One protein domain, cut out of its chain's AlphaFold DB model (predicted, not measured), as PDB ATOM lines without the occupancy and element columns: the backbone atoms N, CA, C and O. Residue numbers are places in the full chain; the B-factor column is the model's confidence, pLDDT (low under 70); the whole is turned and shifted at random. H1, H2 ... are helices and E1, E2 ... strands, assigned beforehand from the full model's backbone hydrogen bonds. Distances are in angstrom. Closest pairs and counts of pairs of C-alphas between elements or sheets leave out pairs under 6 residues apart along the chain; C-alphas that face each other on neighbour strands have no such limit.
ATOM      1  N   ASP A 171     104.823 138.193 107.697       93.38
ATOM      2  CA  ASP A 171     103.394 137.887 107.762       93.38
ATOM      3  C   ASP A 171     102.687 137.918 106.390       93.38
ATOM      4  O   ASP A 171     101.563 138.409 106.252       93.38
ATOM      5  N   VAL A 172     103.332 137.393 105.342       92.81
ATOM      6  CA  VAL A 172     102.792 137.423 103.967       92.81
ATOM      7  C   VAL A 172     101.432 136.721 103.862       92.81
ATOM      8  O   VAL A 172     100.519 137.272 103.251       92.81
ATOM      9  N   GLU A 173     101.240 135.544 104.467       92.06
ATOM     10  CA  GLU A 173      99.937 134.854 104.488       92.06
ATOM     11  C   GLU A 173      98.863 135.697 105.168       92.06
ATOM     12  O   GLU A 173      97.710 135.708 104.733       92.06
ATOM     13  N   LEU A 174      99.239 136.411 106.227       90.62
ATOM     14  CA  LEU A 174      98.323 137.286 106.937       90.62
ATOM     15  C   LEU A 174      97.892 138.449 106.048       90.62
ATOM     16  O   LEU A 174      96.708 138.774 106.002       90.62
ATOM     17  N   ALA A 175      98.836 139.038 105.312       90.25
ATOM     18  CA  ALA A 175      98.551 140.079 104.338       90.25
ATOM     19  C   ALA A 175      97.623 139.583 103.227       90.25
ATOM     20  O   ALA A 175      96.634 140.245 102.920       90.25
ATOM     21  N   VAL A 176      97.872 138.387 102.683       90.50
ATOM     22  CA  VAL A 176      96.981 137.748 101.701       90.50
ATOM     23  C   VAL A 176      95.570 137.588 102.272       90.50
ATOM     24  O   VAL A 176      94.599 137.978 101.623       90.50
ATOM     25  N   GLN A 177      95.447 137.066 103.496       88.06
ATOM     26  CA  GLN A 177      94.156 136.877 104.157       88.06
ATOM     27  C   GLN A 177      93.430 138.209 104.377       88.06
ATOM     28  O   GLN A 177      92.238 138.317 104.090       88.06
ATOM     29  N   HIS A 178      94.144 139.226 104.859       86.06
ATOM     30  CA  HIS A 178      93.611 140.564 105.094       86.06
ATOM     31  C   HIS A 178      93.112 141.213 103.800       86.06
ATOM     32  O   HIS A 178      92.029 141.792 103.769       86.06
ATOM     33  N   MET A 179      93.900 141.116 102.727       85.12
ATOM     34  CA  MET A 179      93.573 141.717 101.437       85.12
ATOM     35  C   MET A 179      92.374 141.030 100.782       85.12
ATOM     36  O   MET A 179      91.466 141.711 100.318       85.12
ATOM     37  N   LEU A 180      92.340 139.695 100.739       85.38
ATOM     38  CA  LEU A 180      91.291 138.958 100.026       85.38
ATOM     39  C   LEU A 180      89.992 138.809 100.827       85.38
ATOM     40  O   LEU A 180      88.922 138.687 100.230       85.38
ATOM     41  N   PHE A 181      90.073 138.831 102.159       84.94
ATOM     42  CA  PHE A 181      88.937 138.603 103.052       84.94
ATOM     43  C   PHE A 181      88.876 139.640 104.190       84.94
ATOM     44  O   PHE A 181      88.923 139.281 105.373       84.94
ATOM     45  N   PRO A 182      88.721 140.936 103.867       77.69
ATOM     46  CA  PRO A 182      88.766 142.007 104.865       77.69
ATOM     47  C   PRO A 182      87.659 141.885 105.924       77.69
ATOM     48  O   PRO A 182      87.855 142.245 107.080       77.69
ATOM     49  N   SER A 183      86.501 141.315 105.572       72.75
ATOM     50  CA  SER A 183      85.385 141.095 106.503       72.75
ATOM     51  C   SER A 183      85.673 140.031 107.567       72.75
ATOM     52  O   SER A 183      85.115 140.103 108.664       72.75
ATOM     53  N   THR A 184      86.545 139.065 107.264       68.69
ATOM     54  CA  THR A 184      86.989 138.014 108.192       68.69
ATOM     55  C   THR A 184      88.074 138.526 109.144       68.69
ATOM     56  O   THR A 184      88.225 138.006 110.251       68.69
ATOM     57  N   TYR A 185      88.790 139.579 108.744       66.44
ATOM     58  CA  TYR A 185      89.824 140.248 109.529       66.44
ATOM     59  C   TYR A 185      89.244 141.393 110.379       66.44
ATOM     60  O   TYR A 185      89.636 142.552 110.274       66.44
ATOM     61  N   LYS A 186      88.275 141.095 111.247       65.88
ATOM     62  CA  LYS A 186      87.856 142.034 112.299       65.88
ATOM     63  C   LYS A 186      88.609 141.686 113.583       65.88
ATOM     64  O   LYS A 186      88.754 140.516 113.910       65.88
ATOM     65  N   LYS A 187      89.081 142.681 114.347       61.12
ATOM     66  CA  LYS A 187      89.829 142.438 115.606       61.12
ATOM     67  C   LYS A 187      89.070 141.519 116.583       61.12
ATOM     68  O   LYS A 187      89.692 140.756 117.303       61.12
ATOM     69  N   SER A 188      87.734 141.532 116.558       57.50
ATOM     70  CA  SER A 188      86.876 140.661 117.374       57.50
ATOM     71  C   SER A 188      86.786 139.202 116.893       57.50
ATOM     72  O   SER A 188      86.231 138.361 117.605       57.50
ATOM     73  N   SER A 189      87.294 138.878 115.699       65.38
ATOM     74  CA  SER A 189      87.254 137.541 115.091       65.38
ATOM     75  C   SER A 189      88.604 136.826 115.021       65.38
ATOM     76  O   SER A 189      88.671 135.740 114.439       65.38
ATOM     77  N   VAL A 190      89.651 137.396 115.628       75.25
ATOM     78  CA  VAL A 190      91.016 136.856 115.617       75.25
ATOM     79  C   VAL A 190      91.556 136.774 117.044       75.25
ATOM     80  O   VAL A 190      91.558 137.765 117.767       75.25
ATOM     81  N   ILE A 191      92.029 135.594 117.438       78.75
ATOM     82  CA  ILE A 191      92.630 135.324 118.747       78.75
ATOM     83  C   ILE A 191      94.136 135.141 118.559       78.75
ATOM     84  O   ILE A 191      94.574 134.388 117.686       78.75
ATOM     85  N   HIS A 192      94.931 135.830 119.376       81.44
ATOM     86  CA  HIS A 192      96.382 135.653 119.409       81.44
ATOM     87  C   HIS A 192      96.728 134.453 120.291       81.44
ATOM     88  O   HIS A 192      96.316 134.406 121.447       81.44
ATOM     89  N   PHE A 193      97.488 133.497 119.764       82.62
ATOM     90  CA  PHE A 193      97.913 132.320 120.517       82.62
ATOM     91  C   PHE A 193      99.402 132.068 120.277       82.62
ATOM     92  O   PHE A 193      99.774 131.401 119.313       82.62
ATOM     93  N   GLY A 194     100.259 132.630 121.135       82.81
ATOM     94  CA  GLY A 194     101.714 132.585 120.945       82.81
ATOM     95  C   GLY A 194     102.124 133.159 119.585       82.81
ATOM     96  O   GLY A 194     101.713 134.266 119.238       82.81
ATOM     97  N   ASP A 195     102.854 132.365 118.800       84.69
ATOM     98  CA  ASP A 195     103.385 132.723 117.476       84.69
ATOM     99  C   ASP A 195     102.374 132.474 116.330       84.69
ATOM    100  O   ASP A 195     102.761 132.239 115.187       84.69
ATOM    101  N   LYS A 196     101.061 132.460 116.598       89.94
ATOM    102  CA  LYS A 196     100.024 132.292 115.562       89.94
ATOM    103  C   LYS A 196      98.755 133.086 115.851       89.94
ATOM    104  O   LYS A 196      98.402 133.361 116.999       89.94
ATOM    105  N   LEU A 197      98.030 133.396 114.782       88.00
ATOM    106  CA  LEU A 197      96.685 133.960 114.821       88.00
ATOM    107  C   LEU A 197      95.662 132.885 114.479       88.00
ATOM    108  O   LEU A 197      95.803 132.198 113.470       88.00
ATOM    109  N   VAL A 198      94.627 132.760 115.305       87.38
ATOM    110  CA  VAL A 198      93.519 131.823 115.104       87.38
ATOM    111  C   VAL A 198      92.253 132.609 114.791       87.38
ATOM    112  O   VAL A 198      91.846 133.493 115.543       87.38
ATOM    113  N   PHE A 199      91.630 132.297 113.663       83.44
ATOM    114  CA  PHE A 199      90.396 132.916 113.200       83.44
ATOM    115  C   PHE A 199      89.185 132.134 113.725       83.44
ATOM    116  O   PHE A 199      89.265 130.930 113.964       83.44
ATOM    117  N   ARG A 200      88.023 132.791 113.855       78.56
ATOM    118  CA  ARG A 200      86.768 132.146 114.314       78.56
ATOM    119  C   ARG A 200      86.344 130.911 113.512       78.56
ATOM    120  O   ARG A 200      85.625 130.073 114.034       78.56
ATOM    121  N   ASN A 201      86.768 130.802 112.255       77.31
ATOM    122  CA  ASN A 201      86.502 129.643 111.402       77.31
ATOM    123  C   ASN A 201      87.484 128.473 111.633       77.31
ATOM    124  O   ASN A 201      87.489 127.532 110.847       77.31
ATOM    125  N   GLY A 202      88.346 128.546 112.653       80.88
ATOM    126  CA  GLY A 202      89.358 127.533 112.967       80.88
ATOM    127  C   GLY A 202      90.625 127.613 112.111       80.88
ATOM    128  O   GLY A 202      91.591 126.906 112.387       80.88
ATOM    129  N   HIS A 203      90.666 128.485 111.099       83.19
ATOM    130  CA  HIS A 203      91.879 128.725 110.323       83.19
ATOM    131  C   HIS A 203      92.952 129.351 111.218       83.19
ATOM    132  O   HIS A 203      92.647 130.222 112.034       83.19
ATOM    133  N   SER A 204      94.210 128.938 111.062       88.88
ATOM    134  CA  SER A 204      95.322 129.522 111.813       88.88
ATOM    135  C   SER A 204      96.464 129.919 110.891       88.88
ATOM    136  O   SER A 204      96.801 129.172 109.976       88.88
ATOM    137  N   ILE A 205      97.035 131.096 111.132       90.56
ATOM    138  CA  ILE A 205      98.153 131.650 110.366       90.56
ATOM    139  C   ILE A 205      99.335 131.831 111.323       90.56
ATOM    140  O   ILE A 205      99.175 132.535 112.325       90.56
ATOM    141  N   PRO A 206     100.496 131.201 111.061       91.56
ATOM    142  CA  PRO A 206     101.700 131.445 111.846       91.56
ATOM    143  C   PRO A 206     102.187 132.880 111.630       91.56
ATOM    144  O   PRO A 206     102.050 133.431 110.538       91.56
ATOM    145  N   LEU A 207     102.732 133.475 112.684       92.38
ATOM    146  CA  LEU A 207     103.365 134.785 112.655       92.38
ATOM    147  C   LEU A 207     104.873 134.619 112.518       92.38
ATOM    148  O   LEU A 207     105.475 133.760 113.168       92.38
ATOM    149  N   ASP A 208     105.477 135.454 111.684       93.69
ATOM    150  CA  ASP A 208     106.914 135.405 111.455       93.69
ATOM    151  C   ASP A 208     107.684 136.057 112.611       93.69
ATOM    152  O   ASP A 208     107.198 136.958 113.300       93.69
ATOM    153  N   LYS A 209     108.933 135.624 112.811       93.19
ATOM    154  CA  LYS A 209     109.854 136.221 113.790       93.19
ATOM    155  C   LYS A 209     110.696 137.325 113.145       93.19
ATOM    156  O   LYS A 209     111.063 137.204 111.970       93.19
ATOM    157  N   PRO A 210     111.081 138.377 113.889       93.44
ATOM    158  CA  PRO A 210     111.856 139.481 113.324       93.44
ATOM    159  C   PRO A 210     113.210 139.020 112.770       93.44
ATOM    160  O   PRO A 210     113.615 139.478 111.712       93.44
ATOM    161  N   GLN A 211     113.864 138.030 113.387       93.19
ATOM    162  CA  GLN A 211     115.153 137.487 112.923       93.19
ATOM    163  C   GLN A 211     115.057 136.774 111.562       93.19
ATOM    164  O   GLN A 211     116.065 136.524 110.899       93.19
ATOM    165  N   GLN A 212     113.844 136.398 111.150       92.31
ATOM    166  CA  GLN A 212     113.600 135.671 109.912       92.31
ATOM    167  C   GLN A 212     113.174 136.582 108.755       92.31
ATOM    168  O   GLN A 212     113.103 136.102 107.622       92.31
ATOM    169  N   THR A 213     112.945 137.871 109.014       93.88
ATOM    170  CA  THR A 213     112.291 138.797 108.085       93.88
ATOM    171  C   THR A 213     113.090 140.081 107.901       93.88
ATOM    172  O   THR A 213     113.836 140.483 108.788       93.88
ATOM    173  N   ASN A 214     112.908 140.745 106.762       88.62
ATOM    174  CA  ASN A 214     113.465 142.070 106.510       88.62
ATOM    175  C   ASN A 214     112.424 143.152 106.821       88.62
ATOM    176  O   ASN A 214     111.216 142.947 106.660       88.62
ATOM    177  N   CYS A 215     112.894 144.320 107.259       85.31
ATOM    178  CA  CYS A 215     112.027 145.460 107.511       85.31
ATOM    179  C   CYS A 215     111.424 145.984 106.201       85.31
ATOM    180  O   CYS A 215     112.103 146.112 105.188       85.31
ATOM    181  N   MET A 216     110.128 146.297 106.230       84.00
ATOM    182  CA  MET A 216     109.425 146.908 105.096       84.00
ATOM    183  C   MET A 216     109.347 148.437 105.181       84.00
ATOM    184  O   MET A 216     108.863 149.079 104.252       84.00
ATOM    185  N   LEU A 217     109.735 149.024 106.315       77.69
ATOM    186  CA  LEU A 217     109.683 150.469 106.521       77.69
ATOM    187  C   LEU A 217     110.948 151.119 105.960       77.69
ATOM    188  O   LEU A 217     112.037 150.585 106.126       77.69
ATOM    189  N   ILE A 218     110.803 152.313 105.380       73.19
ATOM    190  CA  ILE A 218     111.928 153.099 104.843       73.19
ATOM    191  C   ILE A 218     112.961 153.402 105.939       73.19
ATOM    192  O   ILE A 218     114.162 153.382 105.686       73.19
ATOM    193  N   ASN A 219     112.495 153.688 107.157       77.25
ATOM    194  CA  ASN A 219     113.356 153.917 108.310       77.25
ATOM    195  C   ASN A 219     113.273 152.734 109.282       77.25
ATOM    196  O   ASN A 219     112.369 152.660 110.117       77.25
ATOM    197  N   GLU A 220     114.233 151.819 109.181       80.62
ATOM    198  CA  GLU A 220     114.301 150.604 110.002       80.62
ATOM    199  C   GLU A 220     114.433 150.902 111.502       80.62
ATOM    200  O   GLU A 220     113.878 150.183 112.331       80.62
ATOM    201  N   LEU A 221     115.066 152.023 111.865       83.69
ATOM    202  CA  LEU A 221     115.235 152.445 113.261       83.69
ATOM    203  C   LEU A 221     113.898 152.759 113.952       83.69
ATOM    204  O   LEU A 221     113.814 152.757 115.175       83.69
ATOM    205  N   GLN A 222     112.834 153.001 113.182       85.75
ATOM    206  CA  GLN A 222     111.484 153.235 113.703       85.75
ATOM    207  C   GLN A 222     110.623 151.962 113.726       85.75
ATOM    208  O   GLN A 222     109.443 152.007 114.087       85.75
ATOM    209  N   CYS A 223     111.174 150.816 113.322       89.19
ATOM    210  CA  CYS A 223     110.443 149.561 113.306       89.19
ATOM    211  C   CYS A 223     110.434 148.906 114.690       89.19
ATOM    212  O   CYS A 223     111.359 148.189 115.064       89.19
ATOM    213  N   ASN A 224     109.342 149.077 115.437       92.38
ATOM    214  CA  ASN A 224     109.194 148.451 116.757       92.38
ATOM    215  C   ASN A 224     109.327 146.919 116.721       92.38
ATOM    216  O   ASN A 224     109.762 146.330 117.702       92.38
ATOM    217  N   PHE A 225     108.964 146.267 115.616       93.62
ATOM    218  CA  PHE A 225     109.059 144.813 115.480       93.62
ATOM    219  C   PHE A 225     110.502 144.322 115.361       93.62
ATOM    220  O   PHE A 225     110.940 143.479 116.140       93.62
ATOM    221  N   HIS A 226     111.260 144.874 114.410       92.31
ATOM    222  CA  HIS A 226     112.651 144.480 114.180       92.31
ATOM    223  C   HIS A 226     113.595 144.980 115.280       92.31
ATOM    224  O   HIS A 226     114.603 144.331 115.537       92.31
ATOM    225  N   ASN A 227     113.218 146.043 116.001       92.75
ATOM    226  CA  ASN A 227     113.950 146.548 117.169       92.75
ATOM    227  C   ASN A 227     113.526 145.892 118.500       92.75
ATOM    228  O   ASN A 227     113.965 146.315 119.563       92.75
ATOM    229  N   GLY A 228     112.665 144.865 118.472       89.06
ATOM    230  CA  GLY A 228     112.305 144.090 119.669       89.06
ATOM    231  C   GLY A 228     111.377 144.802 120.663       89.06
ATOM    232  O   GLY A 228     111.205 144.338 121.785       89.06
ATOM    233  N   HIS A 229     110.749 145.906 120.260       89.88
ATOM    234  CA  HIS A 229     109.815 146.682 121.081       89.88
ATOM    235  C   HIS A 229     108.343 146.270 120.900       89.88
ATOM    236  O   HIS A 229     107.473 146.755 121.621       89.88
ATOM    237  N   SER A 230     108.019 145.415 119.925       88.88
ATOM    238  CA  SER A 230     106.648 144.960 119.669       88.88
ATOM    239  C   SER A 230     106.601 143.587 119.004       88.88
ATOM    240  O   SER A 230     107.457 143.250 118.193       88.88
ATOM    241  N   SER A 231     105.544 142.823 119.282       86.00
ATOM    242  CA  SER A 231     105.200 141.587 118.564       86.00
ATOM    243  C   SER A 231     104.388 141.828 117.283       86.00
ATOM    244  O   SER A 231     104.085 140.890 116.547       86.00
ATOM    245  N   VAL A 232     104.004 143.076 116.998       88.88
ATOM    246  CA  VAL A 232     103.246 143.440 115.795       88.88
ATOM    247  C   VAL A 232     104.216 143.786 114.674       88.88
ATOM    248  O   VAL A 232     104.887 144.811 114.745       88.88
ATOM    249  N   SER A 233     104.254 142.960 113.627       91.69
ATOM    250  CA  SER A 233     105.145 143.162 112.481       91.69
ATOM    251  C   SER A 233     104.916 144.478 111.734       91.69
ATOM    252  O   SER A 233     103.820 145.052 111.740       91.69
ATOM    253  N   CYS A 234     105.944 144.940 111.016       88.38
ATOM    254  CA  CYS A 234     105.817 146.108 110.141       88.38
ATOM    255  C   CYS A 234     104.764 145.903 109.042       88.38
ATOM    256  O   CYS A 234     104.072 146.854 108.692       88.38
ATOM    257  N   MET A 235     104.570 144.669 108.561       88.75
ATOM    258  CA  MET A 235     103.476 144.317 107.650       88.75
ATOM    259  C   MET A 235     102.113 144.613 108.279       88.75
ATOM    260  O   MET A 235     101.279 145.297 107.690       88.75
ATOM    261  N   ARG A 236     101.882 144.133 109.506       88.75
ATOM    262  CA  ARG A 236     100.618 144.348 110.225       88.75
ATOM    263  C   ARG A 236     100.351 145.825 110.493       88.75
ATOM    264  O   ARG A 236      99.199 146.247 110.415       88.75
ATOM    265  N   LYS A 237     101.399 146.602 110.780       86.00
ATOM    266  CA  LYS A 237     101.300 148.060 110.912       86.00
ATOM    267  C   LYS A 237     100.843 148.705 109.599       86.00
ATOM    268  O   LYS A 237      99.854 149.428 109.608       86.00
ATOM    269  N   LEU A 238     101.492 148.373 108.479       82.69
ATOM    270  CA  LEU A 238     101.139 148.902 107.155       82.69
ATOM    271  C   LEU A 238      99.695 148.560 106.765       82.69
ATOM    272  O   LEU A 238      98.951 149.437 106.336       82.69
ATOM    273  N   LEU A 239      99.256 147.318 106.994       82.81
ATOM    274  CA  LEU A 239      97.873 146.909 106.725       82.81
ATOM    275  C   LEU A 239      96.853 147.702 107.562       82.81
ATOM    276  O   LEU A 239      95.786 148.047 107.054       82.81
ATOM    277  N   HIS A 240      97.178 148.015 108.823       82.94
ATOM    278  CA  HIS A 240      96.331 148.844 109.691       82.94
ATOM    279  C   HIS A 240      96.255 150.302 109.215       82.94
ATOM    280  O   HIS A 240      95.235 150.957 109.399       82.94
ATOM    281  N   GLU A 241      97.316 150.799 108.583       78.56
ATOM    282  CA  GLU A 241      97.377 152.115 107.934       78.56
ATOM    283  C   GLU A 241      96.809 152.087 106.499       78.56
ATOM    284  O   GLU A 241      97.013 153.018 105.727       78.56
ATOM    285  N   HIS A 242      96.096 151.016 106.127       75.44
ATOM    286  CA  HIS A 242      95.517 150.798 104.795       75.44
ATOM    287  C   HIS A 242      96.539 150.789 103.644       75.44
ATOM    288  O   HIS A 242      96.175 150.948 102.479       75.44
ATOM    289  N   CYS A 243      97.811 150.533 103.949       74.69
ATOM    290  CA  CYS A 243      98.871 150.367 102.964       74.69
ATOM    291  C   CYS A 243      98.944 148.902 102.517       74.69
ATOM    292  O   CYS A 243      99.256 148.006 103.307       74.69
ATOM    293  N   VAL A 244      98.662 148.648 101.235       75.62
ATOM    294  CA  VAL A 244      98.761 147.300 100.660       75.62
ATOM    295  C   VAL A 244     100.213 146.971 100.281       75.62
ATOM    296  O   VAL A 244     100.857 147.756  99.587       75.62
ATOM    297  N   PRO A 245     100.745 145.814 100.706       78.94
ATOM    298  CA  PRO A 245     102.160 145.468 100.531       78.94
ATOM    299  C   PRO A 245     102.515 144.973  99.123       78.94
ATOM    300  O   PRO A 245     103.680 144.965  98.734       78.94
TER     301      PRO A 245
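Overview. This is residues 171 to 245 of the 396 residues of the protein "protein ovarian tumor locus" of Drosophila albomicans (UniProt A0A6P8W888). With little regular structure, two short helices, H1 and H2, lie side by side, with a small antiparallel meander of neighbouring strands, E1 E2 E3, toward one end and the unnamed stretch 207 to 233 looping toward the other. Of 75 printed residues, 27 are in named elements, ordered H1 E1 E2 E3 H2, class mixed. The whole is compact, radius of gyration of the C-alphas 12.3 A, spanning 36 by 25 by 18 A.

Arrangement. H1, residues 172 to 180, touches H2, residues 234 to 240, at a shallow tilt of 13 degrees, the same way; the closest C-alphas, of Ala 175 and Leu 239, are 7.3 A apart. In both, every O i to N i+4 pair is within hydrogen-bond range. H1 only grazes the sheet of E1, 190 to 193, E2, 196 to 199, and E3, 204 to 206. Hairpin E1 and E2 has N 191 and O 198 within hydrogen-bond range, 2.8 A; hairpin E2 and E3 has N 197 and O 205, 2.8 A.

Along the chain. H1, 12.3 A long, begins at C-alpha 172 (102.792, 137.423, 103.967); H2, 9.9 A, ends at C-alpha 240 (96.331, 148.844, 109.691).

Size, cuts and confidence. The printed part has no cut; link E3 to H2 is long. Residues 184 to 189 have pLDDT under 70.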